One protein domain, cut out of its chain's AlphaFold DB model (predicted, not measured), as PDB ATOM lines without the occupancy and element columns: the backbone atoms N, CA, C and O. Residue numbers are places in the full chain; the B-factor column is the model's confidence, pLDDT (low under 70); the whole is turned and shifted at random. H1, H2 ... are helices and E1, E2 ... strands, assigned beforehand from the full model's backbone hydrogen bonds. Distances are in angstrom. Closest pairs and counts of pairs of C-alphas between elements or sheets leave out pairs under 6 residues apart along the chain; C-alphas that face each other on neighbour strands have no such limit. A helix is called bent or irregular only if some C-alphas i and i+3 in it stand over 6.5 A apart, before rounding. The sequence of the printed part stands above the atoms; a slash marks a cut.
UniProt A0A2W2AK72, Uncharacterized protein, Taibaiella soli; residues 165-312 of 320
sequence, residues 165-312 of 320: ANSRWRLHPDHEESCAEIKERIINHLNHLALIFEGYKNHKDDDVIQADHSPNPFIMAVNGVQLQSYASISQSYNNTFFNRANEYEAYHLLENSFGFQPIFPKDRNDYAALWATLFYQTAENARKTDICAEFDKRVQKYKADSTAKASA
ATOM      1  N   ALA A 165     -15.318 -25.244  -5.619       96.94
ATOM      2  CA  ALA A 165     -13.867 -25.131  -5.469       96.94
ATOM      3  C   ALA A 165     -13.386 -25.563  -4.074       96.94
ATOM      4  O   ALA A 165     -12.376 -26.260  -3.967       96.94
ATOM      5  N   ASN A 166     -14.142 -25.221  -3.030       97.31
ATOM      6  CA  ASN A 166     -13.784 -25.508  -1.643       97.31
ATOM      7  C   ASN A 166     -14.417 -26.801  -1.101       97.31
ATOM      8  O   ASN A 166     -14.038 -27.249  -0.034       97.31
ATOM      9  N   SER A 167     -15.315 -27.452  -1.845       96.81
ATOM     10  CA  SER A 167     -15.974 -28.707  -1.445       96.81
ATOM     11  C   SER A 167     -15.663 -29.902  -2.364       96.81
ATOM     12  O   SER A 167     -16.336 -30.930  -2.280       96.81
ATOM     13  N   ARG A 168     -14.636 -29.822  -3.229       96.94
ATOM     14  CA  ARG A 168     -14.250 -30.934  -4.131       96.94
ATOM     15  C   ARG A 168     -13.916 -32.218  -3.382       96.94
ATOM     16  O   ARG A 168     -14.162 -33.298  -3.909       96.94
ATOM     17  N   TRP A 169     -13.405 -32.102  -2.160       96.81
ATOM     18  CA  TRP A 169     -13.075 -33.239  -1.307       96.81
ATOM     19  C   TRP A 169     -14.266 -34.163  -1.026       96.81
ATOM     20  O   TRP A 169     -14.052 -35.327  -0.709       96.81
ATOM     21  N   ARG A 170     -15.504 -33.671  -1.174       95.19
ATOM     22  CA  ARG A 170     -16.737 -34.445  -0.982       95.19
ATOM     23  C   ARG A 170     -17.121 -35.311  -2.180       95.19
ATOM     24  O   ARG A 170     -17.999 -36.155  -2.048       95.19
ATOM     25  N   LEU A 171     -16.532 -35.068  -3.351       94.19
ATOM     26  CA  LEU A 171     -16.820 -35.838  -4.558       94.19
ATOM     27  C   LEU A 171     -16.076 -37.165  -4.499       94.19
ATOM     28  O   LEU A 171     -14.843 -37.162  -4.492       94.19
ATOM     29  N   HIS A 172     -16.801 -38.278  -4.512       93.50
ATOM     30  CA  HIS A 172     -16.170 -39.584  -4.621       93.50
ATOM     31  C   HIS A 172     -15.449 -39.715  -5.970       93.50
ATOM     32  O   HIS A 172     -16.037 -39.388  -7.011       93.50
ATOM     33  N   PRO A 173     -14.189 -40.172  -5.969       93.94
ATOM     34  CA  PRO A 173     -13.445 -40.428  -7.195       93.94
ATOM     35  C   PRO A 173     -14.073 -41.569  -7.999       93.94
ATOM     36  O   PRO A 173     -14.673 -42.480  -7.443       93.94
ATOM     37  N   ASP A 174     -13.887 -41.567  -9.313       91.56
ATOM     38  CA  ASP A 174     -14.277 -42.672 -10.199       91.56
ATOM     39  C   ASP A 174     -13.139 -43.683 -10.450       91.56
ATOM     40  O   ASP A 174     -13.303 -44.627 -11.227       91.56
ATOM     41  N   HIS A 175     -11.997 -43.505  -9.782       93.06
ATOM     42  CA  HIS A 175     -10.808 -44.350  -9.878       93.06
ATOM     43  C   HIS A 175     -10.011 -44.354  -8.564       93.06
ATOM     44  O   HIS A 175     -10.175 -43.476  -7.721       93.06
ATOM     45  N   GLU A 176      -9.124 -45.342  -8.399       93.81
ATOM     46  CA  GLU A 176      -8.200 -45.398  -7.260       93.81
ATOM     47  C   GLU A 176      -7.249 -44.200  -7.303       93.81
ATOM     48  O   GLU A 176      -6.530 -44.008  -8.284       93.81
ATOM     49  N   GLU A 177      -7.251 -43.405  -6.237       95.25
ATOM     50  CA  GLU A 177      -6.467 -42.175  -6.168       95.25
ATOM     51  C   GLU A 177      -4.993 -42.476  -5.874       95.25
ATOM     52  O   GLU A 177      -4.653 -43.308  -5.023       95.25
ATOM     53  N   SER A 178      -4.105 -41.739  -6.532       95.50
ATOM     54  CA  SER A 178      -2.689 -41.661  -6.184       95.50
ATOM     55  C   SER A 178      -2.471 -40.887  -4.878       95.50
ATOM     56  O   SER A 178      -3.311 -40.100  -4.443       95.50
ATOM     57  N   CYS A 179      -1.289 -41.026  -4.268       95.06
ATOM     58  CA  CYS A 179      -0.941 -40.250  -3.072       95.06
ATOM     59  C   CYS A 179      -1.099 -38.731  -3.266       95.06
ATOM     60  O   CYS A 179      -1.552 -38.034  -2.359       95.06
ATOM     61  N   ALA A 180      -0.734 -38.217  -4.446       96.12
ATOM     62  CA  ALA A 180      -0.847 -36.795  -4.752       96.12
ATOM     63  C   ALA A 180      -2.314 -36.336  -4.774       96.12
ATOM     64  O   ALA A 180      -2.632 -35.295  -4.206       96.12
ATOM     65  N   GLU A 181      -3.210 -37.130  -5.361       97.25
ATOM     66  CA  GLU A 181      -4.647 -36.834  -5.410       97.25
ATOM     67  C   GLU A 181      -5.280 -36.863  -4.017       97.25
ATOM     68  O   GLU A 181      -5.980 -35.920  -3.643       97.25
ATOM     69  N   ILE A 182      -4.952 -37.868  -3.196       97.25
ATOM     70  CA  ILE A 182      -5.427 -37.925  -1.805       97.25
ATOM     71  C   ILE A 182      -4.892 -36.737  -1.001       97.25
ATOM     72  O   ILE A 182      -5.623 -36.130  -0.217       97.25
ATOM     73  N   LYS A 183      -3.624 -36.362  -1.192       96.94
ATOM     74  CA  LYS A 183      -3.027 -35.200  -0.525       96.94
ATOM     75  C   LYS A 183      -3.759 -33.907  -0.894       96.94
ATOM     76  O   LYS A 183      -4.120 -33.149   0.007       96.94
ATOM     77  N   GLU A 184      -4.041 -33.675  -2.175       97.62
ATOM     78  CA  GLU A 184      -4.832 -32.520  -2.619       97.62
ATOM     79  C   GLU A 184      -6.261 -32.545  -2.060       97.62
ATOM     80  O   GLU A 184      -6.773 -31.511  -1.625       97.62
ATOM     81  N   ARG A 185      -6.889 -33.724  -1.974       97.44
ATOM     82  CA  ARG A 185      -8.199 -33.906  -1.332       97.44
ATOM     83  C   ARG A 185      -8.176 -33.514   0.143       97.44
ATOM     84  O   ARG A 185      -9.041 -32.756   0.583       97.44
ATOM     85  N   ILE A 186      -7.178 -33.972   0.898       97.56
ATOM     86  CA  ILE A 186      -7.002 -33.612   2.311       97.56
ATOM     87  C   ILE A 186      -6.773 -32.107   2.471       97.56
ATOM     88  O   ILE A 186      -7.398 -31.482   3.325       97.56
ATOM     89  N   ILE A 187      -5.941 -31.499   1.625       98.06
ATOM     90  CA  ILE A 187      -5.721 -30.047   1.626       98.06
ATOM     91  C   ILE A 187      -7.029 -29.300   1.341       98.06
ATOM     92  O   ILE A 187      -7.340 -28.327   2.027       98.06
ATOM     93  N   ASN A 188      -7.815 -29.748   0.357       98.12
ATOM     94  CA  ASN A 188      -9.107 -29.149   0.030       98.12
ATOM     95  C   ASN A 188     -10.087 -29.234   1.211       98.12
ATOM     96  O   ASN A 188     -10.706 -28.230   1.553       98.12
ATOM     97  N   HIS A 189     -10.157 -30.381   1.890       97.88
ATOM     98  CA  HIS A 189     -10.967 -30.560   3.096       97.88
ATOM     99  C   HIS A 189     -10.506 -29.677   4.269       97.88
ATOM    100  O   HIS A 189     -11.326 -29.067   4.950       97.88
ATOM    101  N   LEU A 190      -9.200 -29.541   4.498       97.69
ATOM    102  CA  LEU A 190      -8.679 -28.667   5.553       97.69
ATOM    103  C   LEU A 190      -8.986 -27.188   5.273       97.69
ATOM    104  O   LEU A 190      -9.402 -26.470   6.180       97.69
ATOM    105  N   ASN A 191      -8.859 -26.742   4.018       97.81
ATOM    106  CA  ASN A 191      -9.246 -25.381   3.629       97.81
ATOM    107  C   ASN A 191     -10.761 -25.162   3.784       97.81
ATOM    108  O   ASN A 191     -11.173 -24.110   4.260       97.81
ATOM    109  N   HIS A 192     -11.588 -26.158   3.443       97.06
ATOM    110  CA  HIS A 192     -13.036 -26.131   3.679       97.06
ATOM    111  C   HIS A 192     -13.371 -25.873   5.149       97.06
ATOM    112  O   HIS A 192     -14.138 -24.962   5.462       97.06
ATOM    113  N   LEU A 193     -12.774 -26.650   6.059       96.12
ATOM    114  CA  LEU A 193     -12.974 -26.475   7.498       96.12
ATOM    115  C   LEU A 193     -12.494 -25.098   7.962       96.12
ATOM    116  O   LEU A 193     -13.197 -24.431   8.719       96.12
ATOM    117  N   ALA A 194     -11.337 -24.641   7.480       96.50
ATOM    118  CA  ALA A 194     -10.825 -23.320   7.817       96.50
ATOM    119  C   ALA A 194     -11.811 -22.205   7.421       96.50
ATOM    120  O   ALA A 194     -12.132 -21.358   8.253       96.50
ATOM    121  N   LEU A 195     -12.363 -22.262   6.205       95.94
ATOM    122  CA  LEU A 195     -13.351 -21.303   5.698       95.94
ATOM    123  C   LEU A 195     -14.669 -21.323   6.485       95.94
ATOM    124  O   LEU A 195     -15.241 -20.263   6.745       95.94
ATOM    125  N   ILE A 196     -15.139 -22.499   6.921       93.31
ATOM    126  CA  ILE A 196     -16.301 -22.598   7.823       93.31
ATOM    127  C   ILE A 196     -16.052 -21.778   9.092       93.31
ATOM    128  O   ILE A 196     -16.876 -20.936   9.459       93.31
ATOM    129  N   PHE A 197     -14.899 -21.971   9.735       92.38
ATOM    130  CA  PHE A 197     -14.578 -21.277  10.982       92.38
ATOM    131  C   PHE A 197     -14.260 -19.792  10.794       92.38
ATOM    132  O   PHE A 197     -14.570 -18.983  11.671       92.38
ATOM    133  N   GLU A 198     -13.727 -19.384   9.643       93.06
ATOM    134  CA  GLU A 198     -13.659 -17.963   9.286       93.06
ATOM    135  C   GLU A 198     -15.047 -17.340   9.156       93.06
ATOM    136  O   GLU A 198     -15.260 -16.224   9.637       93.06
ATOM    137  N   GLY A 199     -16.003 -18.078   8.589       90.94
ATOM    138  CA  GLY A 199     -17.415 -17.715   8.607       90.94
ATOM    139  C   GLY A 199     -17.918 -17.462  10.025       90.94
ATOM    140  O   GLY A 199     -18.460 -16.398  10.302       90.94
ATOM    141  N   TYR A 200     -17.661 -18.380  10.958       87.88
ATOM    142  CA  TYR A 200     -18.170 -18.268  12.339       87.88
ATOM    143  C   TYR A 200     -17.602 -17.041  13.037       87.88
ATOM    144  O   TYR A 200     -18.312 -16.296  13.709       87.88
ATOM    145  N   LYS A 201     -16.313 -16.777  12.812       88.06
ATOM    146  CA  LYS A 201     -15.636 -15.576  13.304       88.06
ATOM    147  C   LYS A 201     -16.300 -14.290  12.802       88.06
ATOM    148  O   LYS A 201     -16.298 -13.292  13.521       88.06
ATOM    149  N   ASN A 202     -16.806 -14.283  11.570       86.44
ATOM    150  CA  ASN A 202     -17.405 -13.107  10.936       86.44
ATOM    151  C   ASN A 202     -18.899 -12.927  11.270       86.44
ATOM    152  O   ASN A 202     -19.432 -11.847  11.038       86.44
ATOM    153  N   HIS A 203     -19.543 -13.940  11.859       83.06
ATOM    154  CA  HIS A 203     -20.988 -13.995  12.114       83.06
ATOM    155  C   HIS A 203     -21.301 -14.406  13.564       83.06
ATOM    156  O   HIS A 203     -22.153 -15.247  13.822       83.06
ATOM    157  N   LYS A 204     -20.592 -13.818  14.536       71.56
ATOM    158  CA  LYS A 204     -20.670 -14.204  15.961       71.56
ATOM    159  C   LYS A 204     -22.040 -14.024  16.611       71.56
ATOM    160  O   LYS A 204     -22.309 -14.682  17.608       71.56
ATOM    161  N   ASP A 205     -22.861 -13.129  16.070       75.12
ATOM    162  CA  ASP A 205     -24.205 -12.841  16.584       75.12
ATOM    163  C   ASP A 205     -25.265 -13.799  16.010       75.12
ATOM    164  O   ASP A 205     -26.439 -13.745  16.384       75.12
ATOM    165  N   ASP A 206     -24.861 -14.682  15.096       66.62
ATOM    166  CA  ASP A 206     -25.723 -15.695  14.523       66.62
ATOM    167  C   ASP A 206     -25.452 -17.033  15.215       66.62
ATOM    168  O   ASP A 206     -24.507 -17.743  14.885       66.62
ATOM    169  N   ASP A 207     -26.337 -17.410  16.142       57.91
ATOM    170  CA  ASP A 207     -26.366 -18.711  16.843       57.91
ATOM    171  C   ASP A 207     -26.487 -19.943  15.903       57.91
ATOM    172  O   ASP A 207     -26.765 -21.058  16.346       57.91
ATOM    173  N   VAL A 208     -26.360 -19.760  14.586       53.50
ATOM    174  CA  VAL A 208     -26.822 -20.684  13.548       53.50
ATOM    175  C   VAL A 208     -25.813 -20.763  12.406       53.50
ATOM    176  O   VAL A 208     -26.151 -20.564  11.247       53.50
ATOM    177  N   ILE A 209     -24.551 -21.060  12.700       57.72
ATOM    178  CA  ILE A 209     -23.732 -21.704  11.673       57.72
ATOM    179  C   ILE A 209     -23.300 -23.058  12.213       57.72
ATOM    180  O   ILE A 209     -22.500 -23.158  13.138       57.72
ATOM    181  N   GLN A 210     -23.914 -24.103  11.665       64.25
ATOM    182  CA  GLN A 210     -23.721 -25.482  12.095       64.25
ATOM    183  C   GLN A 210     -22.592 -26.117  11.282       64.25
ATOM    184  O   GLN A 210     -22.601 -26.090  10.051       64.25
ATOM    185  N   ALA A 211     -21.584 -26.680  11.956       65.00
ATOM    186  CA  ALA A 211     -20.459 -27.350  11.278       65.00
ATOM    187  C   ALA A 211     -20.892 -28.722  10.750       65.00
ATOM    188  O   ALA A 211     -20.206 -29.351   9.944       65.00
ATOM    189  N   ASP A 212     -22.071 -29.140  11.191       70.56
ATOM    190  CA  ASP A 212     -22.730 -30.415  10.992       70.56
ATOM    191  C   ASP A 212     -22.964 -30.743   9.509       70.56
ATOM    192  O   ASP A 212     -23.089 -31.909   9.141       70.56
ATOM    193  N   HIS A 213     -22.926 -29.740   8.623       76.19
ATOM    194  CA  HIS A 213     -22.937 -29.948   7.174       76.19
ATOM    195  C   HIS A 213     -21.658 -30.601   6.632       76.19
ATOM    196  O   HIS A 213     -21.576 -30.865   5.432       76.19
ATOM    197  N   SER A 214     -20.617 -30.801   7.442       87.69
ATOM    198  CA  SER A 214     -19.302 -31.264   6.989       87.69
ATOM    199  C   SER A 214     -18.888 -32.522   7.739       87.69
ATOM    200  O   SER A 214     -18.357 -32.404   8.847       87.69
ATOM    201  N   PRO A 215     -19.099 -33.727   7.168       89.06
ATOM    202  CA  PRO A 215     -18.559 -34.936   7.773       89.06
ATOM    203  C   PRO A 215     -17.047 -34.765   7.890       89.06
ATOM    204  O   PRO A 215     -16.389 -34.401   6.920       89.06
ATOM    205  N   ASN A 216     -16.501 -34.949   9.087       93.06
ATOM    206  CA  ASN A 216     -15.096 -34.676   9.350       93.06
ATOM    207  C   ASN A 216     -14.538 -35.661  10.392       93.06
ATOM    208  O   ASN A 216     -15.292 -36.180  11.219       93.06
ATOM    209  N   PRO A 217     -13.227 -35.937  10.362       95.81
ATOM    210  CA  PRO A 217     -12.572 -36.868  11.265       95.81
ATOM    211  C   PRO A 217     -12.109 -36.180  12.557       95.81
ATOM    212  O   PRO A 217     -11.287 -36.739  13.273       95.81
ATOM    213  N   PHE A 218     -12.574 -34.965  12.864       95.56
ATOM    214  CA  PHE A 218     -12.130 -34.206  14.030       95.56
ATOM    215  C   PHE A 218     -13.201 -34.186  15.124       95.56
ATOM    216  O   PHE A 218     -14.397 -34.241  14.859       95.56
ATOM    217  N   ILE A 219     -12.767 -34.120  16.379       92.00
ATOM    218  CA  ILE A 219     -13.594 -33.739  17.523       92.00
ATOM    219  C   ILE A 219     -13.212 -32.307  17.847       92.00
ATOM    220  O   ILE A 219     -12.054 -32.022  18.152       92.00
ATOM    221  N   MET A 220     -14.186 -31.413  17.767       89.12
ATOM    222  CA  MET A 220     -13.999 -29.992  18.035       89.12
ATOM    223  C   MET A 220     -14.664 -29.679  19.369       89.12
ATOM    224  O   MET A 220     -15.864 -29.882  19.540       89.12
ATOM    225  N   ALA A 221     -13.867 -29.242  20.336       87.75
ATOM    226  CA  ALA A 221     -14.309 -28.932  21.686       87.75
ATOM    227  C   ALA A 221     -13.740 -27.582  22.122       87.75
ATOM    228  O   ALA A 221     -12.733 -27.119  21.594       87.75
ATOM    229  N   VAL A 222     -14.335 -26.973  23.150       78.88
ATOM    230  CA  VAL A 222     -13.899 -25.667  23.685       78.88
ATOM    231  C   VAL A 222     -12.391 -25.631  23.987       78.88
ATOM    232  O   VAL A 222     -11.750 -24.610  23.797       78.88
ATOM    233  N   ASN A 223     -11.799 -26.761  24.384       81.19
ATOM    234  CA  ASN A 223     -10.383 -26.840  24.750       81.19
ATOM    235  C   ASN A 223      -9.449 -27.274  23.607       81.19
ATOM    236  O   ASN A 223      -8.259 -27.470  23.849       81.19
ATOM    237  N   GLY A 224      -9.951 -27.449  22.383       88.12
ATOM    238  CA  GLY A 224      -9.112 -27.779  21.234       88.12
ATOM    239  C   GLY A 224      -9.781 -28.660  20.188       88.12
ATOM    240  O   GLY A 224     -10.977 -28.941  20.225       88.12
ATOM    241  N   VAL A 225      -8.960 -29.097  19.237       92.69
ATOM    242  CA  VAL A 225      -9.350 -29.990  18.149       92.69
ATOM    243  C   VAL A 225      -8.517 -31.258  18.255       92.69
ATOM    244  O   VAL A 225      -7.298 -31.189  18.411       92.69
ATOM    245  N   GLN A 226      -9.171 -32.408  18.161       94.75
ATOM    246  CA  GLN A 226      -8.529 -33.717  18.178       94.75
ATOM    247  C   GLN A 226      -8.873 -34.480  16.901       94.75
ATOM    248  O   GLN A 226     -10.025 -34.486  16.482       94.75
ATOM    249  N   LEU A 227      -7.897 -35.164  16.305       96.38
ATOM    250  CA  LEU A 227      -8.157 -36.161  15.268       96.38
ATOM    251  C   LEU A 227      -8.750 -37.428  15.913       96.38
ATOM    252  O   LEU A 227      -8.176 -37.976  16.856       96.38
ATOM    253  N   GLN A 228      -9.912 -37.869  15.437       96.31
ATOM    254  CA  GLN A 228     -10.560 -39.109  15.869       96.31
ATOM    255  C   GLN A 228      -9.694 -40.317  15.516       96.31
ATOM    256  O   GLN A 228      -8.946 -40.275  14.548       96.31
ATOM    257  N   SER A 229      -9.841 -41.424  16.246       95.88
ATOM    258  CA  SER A 229      -9.253 -42.686  15.792       95.88
ATOM    259  C   SER A 229      -9.880 -43.120  14.467       95.88
ATOM    260  O   SER A 229     -11.082 -42.938  14.265       95.88
ATOM    261  N   TYR A 230      -9.099 -43.760  13.593       93.38
ATOM    262  CA  TYR A 230      -9.571 -44.221  12.279       93.38
ATOM    263  C   TYR A 230     -10.876 -45.039  12.353       93.38
ATOM    264  O   TYR A 230     -11.775 -44.855  11.539       93.38
ATOM    265  N   ALA A 231     -11.029 -45.885  13.378       92.44
ATOM    266  CA  ALA A 231     -12.233 -46.696  13.589       92.44
ATOM    267  C   ALA A 231     -13.496 -45.891  13.960       92.44
ATOM    268  O   ALA A 231     -14.603 -46.402  13.802       92.44
ATOM    269  N   SER A 232     -13.339 -44.668  14.471       94.31
ATOM    270  CA  SER A 232     -14.445 -43.801  14.902       94.31
ATOM    271  C   SER A 232     -14.910 -42.836  13.809       94.31
ATOM    272  O   SER A 232     -15.947 -42.195  13.966       94.31
ATOM    273  N   ILE A 233     -14.163 -42.726  12.704       92.62
ATOM    274  CA  ILE A 233     -14.492 -41.807  11.614       92.62
ATOM    275  C   ILE A 233     -15.822 -42.207  10.973       92.62
ATOM    276  O   ILE A 233     -16.045 -43.364  10.617       92.62
ATOM    277  N   SER A 234     -16.704 -41.218  10.813       89.50
ATOM    278  CA  SER A 234     -18.034 -41.426  10.241       89.50
ATOM    279  C   SER A 234     -17.976 -42.032   8.834       89.50
ATOM    280  O   SER A 234     -17.146 -41.649   8.006       89.50
ATOM    281  N   GLN A 235     -18.927 -42.919   8.529       86.81
ATOM    282  CA  GLN A 235     -19.044 -43.505   7.193       86.81
ATOM    283  C   GLN A 235     -19.232 -42.434   6.108       86.81
ATOM    284  O   GLN A 235     -18.693 -42.591   5.020       86.81
ATOM    285  N   SER A 236     -19.928 -41.332   6.404       88.19
ATOM    286  CA  SER A 236     -20.120 -40.224   5.461       88.19
ATOM    287  C   SER A 236     -18.808 -39.568   5.034       88.19
ATOM    288  O   SER A 236     -18.684 -39.169   3.882       88.19
ATOM    289  N   TYR A 237     -17.812 -39.488   5.925       92.81
ATOM    290  CA  TYR A 237     -16.475 -39.024   5.553       92.81
ATOM    291  C   TYR A 237     -15.741 -40.073   4.711       92.81
ATOM    292  O   TYR A 237     -15.197 -39.750   3.659       92.81
ATOM    293  N   ASN A 238     -15.781 -41.341   5.128       91.69
ATOM    294  CA  ASN A 238     -15.135 -42.441   4.403       91.69
ATOM    295  C   ASN A 238     -15.689 -42.604   2.976       91.69
ATOM    296  O   ASN A 238     -14.933 -42.823   2.038       91.69
ATOM    297  N   ASN A 239     -16.991 -42.368   2.786       89.81
ATOM    298  CA  ASN A 239     -17.660 -42.399   1.484       89.81
ATOM    299  C   ASN A 239     -17.087 -41.401   0.460       89.81
ATOM    300  O   ASN A 239     -17.379 -41.527  -0.728       89.81
ATOM    301  N   THR A 240     -16.284 -40.421   0.885       93.94
ATOM    302  CA  THR A 240     -15.662 -39.433  -0.014       93.94
ATOM    303  C   THR A 240     -14.412 -39.946  -0.739       93.94
ATOM    304  O   THR A 240     -13.912 -39.262  -1.631       93.94
ATOM    305  N   PHE A 241     -13.927 -41.142  -0.397       94.75
ATOM    306  CA  PHE A 241     -12.764 -41.786  -1.015       94.75
ATOM    307  C   PHE A 241     -13.194 -42.976  -1.870       94.75
ATOM    308  O   PHE A 241     -14.212 -43.605  -1.594       94.75
ATOM    309  N   PHE A 242     -12.396 -43.309  -2.886       93.50
ATOM    310  CA  PHE A 242     -12.721 -44.381  -3.832       93.50
ATOM    311  C   PHE A 242     -12.832 -45.757  -3.162       93.50
ATOM    312  O   PHE A 242     -13.743 -46.528  -3.450       93.50
ATOM    313  N   ASN A 243     -11.892 -46.079  -2.270       91.00
ATOM    314  CA  ASN A 243     -11.870 -47.345  -1.550       91.00
ATOM    315  C   ASN A 243     -11.214 -47.206  -0.167       91.00
ATOM    316  O   ASN A 243     -10.581 -46.200   0.158       91.00
ATOM    317  N   ARG A 244     -11.282 -48.282   0.624       89.62
ATOM    318  CA  ARG A 244     -10.748 -48.323   1.993       89.62
ATOM    319  C   ARG A 244      -9.230 -48.137   2.101       89.62
ATOM    320  O   ARG A 244      -8.751 -47.668   3.131       89.62
ATOM    321  N   ALA A 245      -8.461 -48.493   1.070       91.25
ATOM    322  CA  ALA A 245      -7.023 -48.226   1.061       91.25
ATOM    323  C   ALA A 245      -6.753 -46.720   0.906       91.25
ATOM    324  O   ALA A 245      -5.926 -46.182   1.638       91.25
ATOM    325  N   ASN A 246      -7.496 -46.024   0.033       94.50
ATOM    326  CA  ASN A 246      -7.419 -44.567  -0.070       94.50
ATOM    327  C   ASN A 246      -7.880 -43.879   1.226       94.50
ATOM    328  O   ASN A 246      -7.197 -42.966   1.680       94.50
ATOM    329  N   GLU A 247      -8.963 -44.348   1.863       94.12
ATOM    330  CA  GLU A 247      -9.411 -43.848   3.179       94.12
ATOM    331  C   GLU A 247      -8.305 -43.954   4.243       94.12
ATOM    332  O   GLU A 247      -8.044 -43.006   4.985       94.12
ATOM    333  N   TYR A 248      -7.651 -45.118   4.324       92.75
ATOM    334  CA  TYR A 248      -6.587 -45.378   5.293       92.75
ATOM    335  C   TYR A 248      -5.371 -44.480   5.060       92.75
ATOM    336  O   TYR A 248      -4.836 -43.900   6.004       92.75
ATOM    337  N   GLU A 249      -4.947 -44.313   3.808       93.31
ATOM    338  CA  GLU A 249      -3.845 -43.403   3.496       93.31
ATOM    339  C   GLU A 249      -4.226 -41.953   3.783       93.31
ATOM    340  O   GLU A 249      -3.442 -41.235   4.394       93.31
ATOM    341  N   ALA A 250      -5.440 -41.528   3.436       96.06
ATOM    342  CA  ALA A 250      -5.935 -40.193   3.756       96.06
ATOM    343  C   ALA A 250      -5.867 -39.899   5.262       96.06
ATOM    344  O   ALA A 250      -5.438 -38.815   5.663       96.06
ATOM    345  N   TYR A 251      -6.224 -40.882   6.094       95.81
ATOM    346  CA  TYR A 251      -6.083 -40.798   7.546       95.81
ATOM    347  C   TYR A 251      -4.625 -40.622   7.986       95.81
ATOM    348  O   TYR A 251      -4.328 -39.710   8.754       95.81
ATOM    349  N   HIS A 252      -3.701 -41.438   7.471       93.94
ATOM    350  CA  HIS A 252      -2.268 -41.325   7.784       93.94
ATOM    351  C   HIS A 252      -1.671 -39.994   7.348       93.94
ATOM    352  O   HIS A 252      -0.872 -39.396   8.072       93.94
ATOM    353  N   LEU A 253      -2.051 -39.505   6.165       94.81
ATOM    354  CA  LEU A 253      -1.628 -38.190   5.693       94.81
ATOM    355  C   LEU A 253      -2.109 -37.108   6.667       94.81
ATOM    356  O   LEU A 253      -1.341 -36.213   7.019       94.81
ATOM    357  N   LEU A 254      -3.356 -37.209   7.130       95.81
ATOM    358  CA  LEU A 254      -3.949 -36.268   8.071       95.81
ATOM    359  C   LEU A 254      -3.275 -36.310   9.446       95.81
ATOM    360  O   LEU A 254      -2.928 -35.255   9.966       95.81
ATOM    361  N   GLU A 255      -3.032 -37.498  10.000       95.50
ATOM    362  CA  GLU A 255      -2.340 -37.694  11.282       95.50
ATOM    363  C   GLU A 255      -0.940 -37.066  11.264       95.50
ATOM    364  O   GLU A 255      -0.614 -36.240  12.120       95.50
ATOM    365  N   ASN A 256      -0.149 -37.355  10.225       94.31
ATOM    366  CA  ASN A 256       1.177 -36.760  10.043       94.31
ATOM    367  C   ASN A 256       1.109 -35.237   9.852       94.31
ATOM    368  O   ASN A 256       1.928 -34.495  10.397       94.31
ATOM    369  N   SER A 257       0.115 -34.758   9.101       94.44
ATOM    370  CA  SER A 257      -0.064 -33.325   8.846       94.44
ATOM    371  C   SER A 257      -0.527 -32.564  10.086       94.44
ATOM    372  O   SER A 257      -0.244 -31.373  10.206       94.44
ATOM    373  N   PHE A 258      -1.222 -33.228  11.010       94.31
ATOM    374  CA  PHE A 258      -1.765 -32.639  12.234       94.31
ATOM    375  C   PHE A 258      -0.775 -32.670  13.411       94.31
ATOM    376  O   PHE A 258      -0.915 -31.882  14.340       94.31
ATOM    377  N   GLY A 259       0.270 -33.504  13.358       90.50
ATOM    378  CA  GLY A 259       1.272 -33.683  14.423       90.50
ATOM    379  C   GLY A 259       2.284 -32.542  14.633       90.50
ATOM    380  O   GLY A 259       3.324 -32.761  15.254       90.50
ATOM    381  N   PHE A 260       2.030 -31.338  14.118       92.69
ATOM    382  CA  PHE A 260       2.912 -30.175  14.284       92.69
ATOM    383  C   PHE A 260       2.498 -29.309  15.486       92.69
ATOM    384  O   PHE A 260       1.415 -29.460  16.041       92.69
ATOM    385  N   GLN A 261       3.366 -28.378  15.892       93.88
ATOM    386  CA  GLN A 261       3.042 -27.374  16.909       93.88
ATOM    387  C   GLN A 261       2.473 -26.115  16.230       93.88
ATOM    388  O   GLN A 261       3.248 -25.379  15.609       93.88
ATOM    389  N   PRO A 262       1.154 -25.856  16.308       93.44
ATOM    390  CA  PRO A 262       0.549 -24.692  15.674       93.44
ATOM    391  C   PRO A 262       0.983 -23.382  16.330       93.44
ATOM    392  O   PRO A 262       1.137 -23.278  17.547       93.44
ATOM    393  N   ILE A 263       1.144 -22.348  15.505       94.75
ATOM    394  CA  ILE A 263       1.466 -20.992  15.949       94.75
ATOM    395  C   ILE A 263       0.167 -20.196  16.024       94.75
ATOM    396  O   ILE A 263      -0.362 -19.758  15.003       94.75
ATOM    397  N   PHE A 264      -0.344 -19.983  17.233       92.69
ATOM    398  CA  PHE A 264      -1.548 -19.184  17.443       92.69
ATOM    399  C   PHE A 264      -1.228 -17.702  17.704       92.69
ATOM    400  O   PHE A 264      -0.228 -17.393  18.362       92.69
ATOM    401  N   PRO A 265      -2.074 -16.764  17.238       87.25
ATOM    402  CA  PRO A 265      -1.994 -15.363  17.640       87.25
ATOM    403  C   PRO A 265      -2.145 -15.220  19.163       87.25
ATOM    404  O   PRO A 265      -3.078 -15.763  19.751       87.25
ATOM    405  N   LYS A 266      -1.229 -14.487  19.808       83.75
ATOM    406  CA  LYS A 266      -1.162 -14.352  21.280       83.75
ATOM    407  C   LYS A 266      -2.318 -13.553  21.891       83.75
ATOM    408  O   LYS A 266      -2.503 -13.573  23.101       83.75
ATOM    409  N   ASP A 267      -3.045 -12.815  21.068       83.94
ATOM    410  CA  ASP A 267      -4.072 -11.843  21.438       83.94
ATOM    411  C   ASP A 267      -5.498 -12.328  21.128       83.94
ATOM    412  O   ASP A 267      -6.447 -11.547  21.203       83.94
ATOM    413  N   ARG A 268      -5.675 -13.611  20.779       76.56
ATOM    414  CA  ARG A 268      -6.978 -14.159  20.381       76.56
ATOM    415  C   ARG A 268      -7.488 -15.221  21.348       76.56
ATOM    416  O   ARG A 268      -6.912 -16.294  21.457       76.56
ATOM    417  N   ASN A 269      -8.656 -14.942  21.929       82.00
ATOM    418  CA  ASN A 269      -9.472 -15.901  22.691       82.00
ATOM    419  C   ASN A 269     -10.689 -16.400  21.886       82.00
ATOM    420  O   ASN A 269     -11.646 -16.923  22.444       82.00
ATOM    421  N   ASP A 270     -10.686 -16.178  20.572       89.12
ATOM    422  CA  ASP A 270     -11.775 -16.551  19.677       89.12
ATOM    423  C   ASP A 270     -11.520 -17.939  19.086       89.12
ATOM    424  O   ASP A 270     -10.686 -18.090  18.191       89.12
ATOM    425  N   TYR A 271     -12.236 -18.948  19.588       89.06
ATOM    426  CA  TYR A 271     -12.053 -20.340  19.177       89.06
ATOM    427  C   TYR A 271     -12.223 -20.550  17.672       89.06
ATOM    428  O   TYR A 271     -11.427 -21.275  17.085       89.06
ATOM    429  N   ALA A 272     -13.169 -19.865  17.023       90.00
ATOM    430  CA  ALA A 272     -13.355 -19.981  15.580       90.00
ATOM    431  C   ALA A 272     -12.112 -19.482  14.822       90.00
ATOM    432  O   ALA A 272     -11.602 -20.147  13.922       90.00
ATOM    433  N   ALA A 273     -11.544 -18.352  15.247       91.19
ATOM    434  CA  ALA A 273     -10.308 -17.840  14.662       91.19
ATOM    435  C   ALA A 273      -9.107 -18.772  14.907       91.19
ATOM    436  O   ALA A 273      -8.255 -18.926  14.027       91.19
ATOM    437  N   LEU A 274      -9.025 -19.381  16.094       92.56
ATOM    438  CA  LEU A 274      -7.972 -20.339  16.437       92.56
ATOM    439  C   LEU A 274      -8.094 -21.623  15.604       92.56
ATOM    440  O   LEU A 274      -7.092 -22.088  15.068       92.56
ATOM    441  N   TRP A 275      -9.301 -22.160  15.425       93.44
ATOM    442  CA  TRP A 275      -9.536 -23.357  14.613       93.44
ATOM    443  C   TRP A 275      -9.294 -23.109  13.127       93.44
ATOM    444  O   TRP A 275      -8.609 -23.906  12.493       93.44
ATOM    445  N   ALA A 276      -9.743 -21.974  12.582       94.69
ATOM    446  CA  ALA A 276      -9.394 -21.580  11.215       94.69
ATOM    447  C   ALA A 276      -7.868 -21.531  11.019       94.69
ATOM    448  O   ALA A 276      -7.331 -22.106  10.074       94.69
ATOM    449  N   THR A 277      -7.156 -20.912  11.969       95.38
ATOM    450  CA  THR A 277      -5.687 -20.840  11.961       95.38
ATOM    451  C   THR A 277      -5.048 -22.230  11.995       95.38
ATOM    452  O   THR A 277      -4.119 -22.489  11.229       95.38
ATOM    453  N   LEU A 278      -5.541 -23.124  12.859       96.06
ATOM    454  CA  LEU A 278      -5.068 -24.502  12.953       96.06
ATOM    455  C   LEU A 278      -5.205 -25.212  11.605       96.06
ATOM    456  O   LEU A 278      -4.204 -25.699  11.089       96.06
ATOM    457  N   PHE A 279      -6.398 -25.218  11.007       97.44
ATOM    458  CA  PHE A 279      -6.647 -25.953   9.767       97.44
ATOM    459  C   PHE A 279      -5.865 -25.401   8.571       97.44
ATOM    460  O   PHE A 279      -5.327 -26.192   7.796       97.44
ATOM    461  N   TYR A 280      -5.698 -24.077   8.452       97.69
ATOM    462  CA  TYR A 280      -4.806 -23.510   7.434       97.69
ATOM    463  C   TYR A 280      -3.354 -23.948   7.629       97.69
ATOM    464  O   TYR A 280      -2.687 -24.318   6.663       97.69
ATOM    465  N   GLN A 281      -2.856 -23.950   8.868       97.75
ATOM    466  CA  GLN A 281      -1.495 -24.409   9.142       97.75
ATOM    467  C   GLN A 281      -1.337 -25.920   8.922       97.75
ATOM    468  O   GLN A 281      -0.307 -26.339   8.396       97.75
ATOM    469  N   THR A 282      -2.352 -26.734   9.231       97.31
ATOM    470  CA  THR A 282      -2.374 -28.166   8.896       97.31
ATOM    471  C   THR A 282      -2.329 -28.372   7.382       97.31
ATOM    472  O   THR A 282      -1.564 -29.210   6.914       97.31
ATOM    473  N   ALA A 283      -3.092 -27.597   6.602       97.75
ATOM    474  CA  ALA A 283      -3.076 -27.670   5.138       97.75
ATOM    475  C   ALA A 283      -1.698 -27.289   4.569       97.75
ATOM    476  O   ALA A 283      -1.169 -27.970   3.689       97.75
ATOM    477  N   GLU A 284      -1.078 -26.238   5.107       97.56
ATOM    478  CA  GLU A 284       0.291 -25.838   4.765       97.56
ATOM    479  C   GLU A 284       1.332 -26.896   5.137       97.56
ATOM    480  O   GLU A 284       2.279 -27.128   4.382       97.56
ATOM    481  N   ASN A 285       1.173 -27.550   6.289       96.62
ATOM    482  CA  ASN A 285       2.044 -28.645   6.688       96.62
ATOM    483  C   ASN A 285       1.883 -29.830   5.727       96.62
ATOM    484  O   ASN A 285       2.875 -30.281   5.161       96.62
ATOM    485  N   ALA A 286       0.642 -30.234   5.431       95.50
ATOM    486  CA  ALA A 286       0.332 -31.295   4.474       95.50
ATOM    487  C   ALA A 286       1.007 -31.056   3.116       95.50
ATOM    488  O   ALA A 286       1.623 -31.970   2.568       95.50
ATOM    489  N   ARG A 287       0.970 -29.819   2.594       95.81
ATOM    490  CA  ARG A 287       1.666 -29.423   1.352       95.81
ATOM    491  C   ARG A 287       3.169 -29.700   1.406       95.81
ATOM    492  O   ARG A 287       3.719 -30.211   0.431       95.81
ATOM    493  N   LYS A 288       3.823 -29.402   2.530       94.31
ATOM    494  CA  LYS A 288       5.283 -29.508   2.703       94.31
ATOM    495  C   LYS A 288       5.757 -30.922   3.009       94.31
ATOM    496  O   LYS A 288       6.874 -31.270   2.636       94.31
ATOM    497  N   THR A 289       4.948 -31.727   3.689       88.69
ATOM    498  CA  THR A 289       5.342 -33.082   4.071       88.69
ATOM    499  C   THR A 289       5.418 -33.987   2.838       88.69
ATOM    500  O   THR A 289       4.457 -34.091   2.066       88.69
ATOM    501  N   ASP A 290       6.557 -34.659   2.658       87.19
ATOM    502  CA  ASP A 290       6.731 -35.722   1.665       87.19
ATOM    503  C   ASP A 290       6.380 -37.081   2.282       87.19
ATOM    504  O   ASP A 290       7.212 -37.813   2.810       87.19
ATOM    505  N   ILE A 291       5.087 -37.370   2.263       81.62
ATOM    506  CA  ILE A 291       4.463 -38.576   2.823       81.62
ATOM    507  C   ILE A 291       4.196 -39.634   1.746       81.62
ATOM    508  O   ILE A 291       3.790 -40.759   2.060       81.62
ATOM    509  N   CYS A 292       4.469 -39.296   0.480       87.62
ATOM    510  CA  CYS A 292       4.212 -40.166  -0.661       87.62
ATOM    511  C   CYS A 292       5.325 -41.186  -0.904       87.62
ATOM    512  O   CYS A 292       5.044 -42.254  -1.441       87.62
ATOM    513  N   ALA A 293       6.552 -40.933  -0.438       83.50
ATOM    514  CA  ALA A 293       7.666 -41.878  -0.567       83.50
ATOM    515  C   ALA A 293       7.398 -43.254   0.083       83.50
ATOM    516  O   ALA A 293       7.972 -44.269  -0.316       83.50
ATOM    517  N   GLU A 294       6.519 -43.305   1.084       84.44
ATOM    518  CA  GLU A 294       6.150 -44.534   1.797       84.44
ATOM    519  C   GLU A 294       4.756 -45.068   1.438       84.44
ATOM    520  O   GLU A 294       4.376 -46.144   1.905       84.44
ATOM    521  N   PHE A 295       4.012 -44.346   0.598       85.19
ATOM    522  CA  PHE A 295       2.622 -44.645   0.261       85.19
ATOM    523  C   PHE A 295       2.457 -46.052  -0.311       85.19
ATOM    524  O   PHE A 295       1.722 -46.869   0.244       85.19
ATOM    525  N   ASP A 296       3.225 -46.386  -1.352       79.50
ATOM    526  CA  ASP A 296       3.119 -47.690  -2.011       79.50
ATOM    527  C   ASP A 296       3.377 -48.839  -1.032       79.50
ATOM    528  O   ASP A 296       2.690 -49.857  -1.056       79.50
ATOM    529  N   LYS A 297       4.329 -48.671  -0.106       85.00
ATOM    530  CA  LYS A 297       4.650 -49.703   0.890       85.00
ATOM    531  C   LYS A 297       3.488 -49.936   1.855       85.00
ATOM    532  O   LYS A 297       3.198 -51.090   2.175       85.00
ATOM    533  N   ARG A 298       2.823 -48.872   2.313       85.50
ATOM    534  CA  ARG A 298       1.680 -48.975   3.233       85.50
ATOM    535  C   ARG A 298       0.445 -49.542   2.547       85.50
ATOM    536  O   ARG A 298      -0.156 -50.468   3.091       85.50
ATOM    537  N   VAL A 299       0.142 -49.102   1.325       79.69
ATOM    538  CA  VAL A 299      -0.972 -49.643   0.530       79.69
ATOM    539  C   VAL A 299      -0.781 -51.136   0.271       79.69
ATOM    540  O   VAL A 299      -1.709 -51.921   0.472       79.69
ATOM    541  N   GLN A 300       0.424 -51.561  -0.121       81.88
ATOM    542  CA  GLN A 300       0.713 -52.983  -0.338       81.88
ATOM    543  C   GLN A 300       0.591 -53.795   0.953       81.88
ATOM    544  O   GLN A 300      -0.003 -54.874   0.947       81.88
ATOM    545  N   LYS A 301       1.082 -53.264   2.079       87.00
ATOM    546  CA  LYS A 301       0.925 -53.901   3.393       87.00
ATOM    547  C   LYS A 301      -0.552 -54.046   3.776       87.00
ATOM    548  O   LYS A 301      -0.979 -55.134   4.146       87.00
ATOM    549  N   TYR A 302      -1.349 -52.991   3.614       82.88
ATOM    550  CA  TYR A 302      -2.783 -53.014   3.900       82.88
ATOM    551  C   TYR A 302      -3.535 -54.038   3.034       82.88
ATOM    552  O   TYR A 302      -4.366 -54.808   3.532       82.88
ATOM    553  N   LYS A 303      -3.225 -54.096   1.731       81.81
ATOM    554  CA  LYS A 303      -3.795 -55.084   0.800       81.81
ATOM    555  C   LYS A 303      -3.413 -56.519   1.199       81.81
ATOM    556  O   LYS A 303      -4.262 -57.412   1.158       81.81
ATOM    557  N   ALA A 304      -2.181 -56.745   1.657       85.19
ATOM    558  CA  ALA A 304      -1.741 -58.051   2.150       85.19
ATOM    559  C   ALA A 304      -2.483 -58.466   3.436       85.19
ATOM    560  O   ALA A 304      -3.027 -59.570   3.508       85.19
ATOM    561  N   ASP A 305      -2.579 -57.560   4.412       83.56
ATOM    562  CA  ASP A 305      -3.222 -57.818   5.705       83.56
ATOM    563  C   ASP A 305      -4.738 -58.052   5.566       83.56
ATOM    564  O   ASP A 305      -5.316 -58.907   6.247       83.56
ATOM    565  N   SER A 306      -5.402 -57.319   4.667       79.69
ATOM    566  CA  SER A 306      -6.835 -57.498   4.388       79.69
ATOM    567  C   SER A 306      -7.132 -58.821   3.677       79.69
ATOM    568  O   SER A 306      -8.088 -59.508   4.045       79.69
ATOM    569  N   THR A 307      -6.283 -59.232   2.730       81.44
ATOM    570  CA  THR A 307      -6.411 -60.524   2.034       81.44
ATOM    571  C   THR A 307      -6.229 -61.698   2.997       81.44
ATOM    572  O   THR A 307      -7.017 -62.645   2.978       81.44
ATOM    573  N   ALA A 308      -5.242 -61.617   3.897       78.56
ATOM    574  CA  ALA A 308      -5.018 -62.634   4.923       78.56
ATOM    575  C   ALA A 308      -6.243 -62.803   5.839       78.56
ATOM    576  O   ALA A 308      -6.665 -63.928   6.110       78.56
ATOM    577  N   LYS A 309      -6.880 -61.700   6.254       71.88
ATOM    578  CA  LYS A 309      -8.087 -61.736   7.098       71.88
ATOM    579  C   LYS A 309      -9.322 -62.272   6.383       71.88
ATOM    580  O   LYS A 309     -10.059 -63.045   6.982       71.88
ATOM    581  N   ALA A 310      -9.531 -61.927   5.112       72.69
ATOM    582  CA  ALA A 310     -10.663 -62.444   4.336       72.69
ATOM    583  C   ALA A 310     -10.620 -63.978   4.170       72.69
ATOM    584  O   ALA A 310     -11.659 -64.613   4.013       72.69
ATOM    585  N   SER A 311      -9.425 -64.576   4.239       71.69
ATOM    586  CA  SER A 311      -9.231 -66.030   4.185       71.69
ATOM    587  C   SER A 311      -9.442 -66.756   5.524       71.69
ATOM    588  O   SER A 311      -9.502 -67.985   5.543       71.69
ATOM    589  N   ALA A 312      -9.590 -66.021   6.633       61.25
ATOM    590  CA  ALA A 312      -9.872 -66.579   7.951       61.25
ATOM    591  C   ALA A 312     -11.392 -66.547   8.215       61.25
ATOM    592  O   ALA A 312     -11.944 -65.476   8.479       61.25
TER     593      ALA A 312
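This is residues 165 to 312 of the 320 residues of an uncharacterized protein of Taibaiella soli (UniProt A0A2W2AK72). A pair of long helices, H2 and H5, side by side and running opposite ways, makes the core; the small hairpin of strands E1 and E2 sits by residues 271 to 279 of H5, and the short H1 crosses H2 on the side away from the hairpin. H4 crosses one end of the H2 and H5 pair, and H6 leads away from that end as an arm whose residues 307 to 310 stick out with the tail to 312. The 148 printed residues hold six named helices and two named strands, in the order H1 H2 E1 E2 H3 H4 H5 H6, and the class is mostly helix. The sheet, E1 - E2, is antiparallel. The whole is compact by its radius of gyration of the C-alphas, 16.4 A, yet elongated, spanning 56 by 29 by 28 A.

E1 is residues 218 to 221, 9.5 A long, and E2 is residues 224 to 227, 10.3 A. H2, residues 179 to 202, is the longest helix at 34.7 A, from C-alpha 179 at (-0.941, -40.250, -3.072). H5 is residues 271 to 288, 25.6 A, and H4 is residues 244 to 258, 20.8 A. H6, residues 292 to 310, measures 27.2 A and ends with C-alpha 310 at (-10.663, -62.444, 4.336). H1 is residues 165 to 170, 10.7 A, and H3 residues 235 to 238, 4.9 A. H1 and H6 are irregular: C-alphas 166 and 169 are 7.8 A apart, and C-alphas 293 and 296 are 7.5 A apart.

E1 and E2 form a hairpin at 160 degrees, with N 219 and O 226 2.8 A apart, within hydrogen-bond range. The closest C-alphas of E2 and H5, Val 225 and Trp 275, are 7.5 A apart. H5 touches H2 at a shallow tilt of 19 degrees, opposite ways, closest at the C-alphas of Ala 194 and Ala 276, 4.1 A. H2 is the hub, touching four helices. Its residues 185 to 192 touch H1, closest at C-alphas 169 and 185, 4.9 A. Its residues 179 to 186 touch H4 at a steep tilt of 56 degrees, closest at C-alphas 182 and 250, 6.0 A. H2 and H6 only just touch, only at their ends, with 3 pairs of C-alphas within 8 A, the closest being 179 and 292 at 5.7 A. H4 touches H6, closest at C-alphas 245 and 299, 6.2 A. H3 and H4 are close but not clearly touching, the closest C-alphas, 238 and 247, being 6.0 A apart. Every O i to N i+4 pair is within hydrogen-bond range in H2, H4 and H5; H6 has 13 of 15, H1 has 0 of 2 but 1 of 3 O i to N i+3 pairs, and H3 is too short for an O i to N i+4 pair.

The two C-alphas farthest apart, Asp 267 and Ser 311, are 57.1 A apart. The printed part has no cut. The links H2 to E1, 15 residues, and H4 to H5, 12 residues, are long. Residues 206 to 211 and 312 have pLDDT under 70, while the mean of the printed part is 89.3.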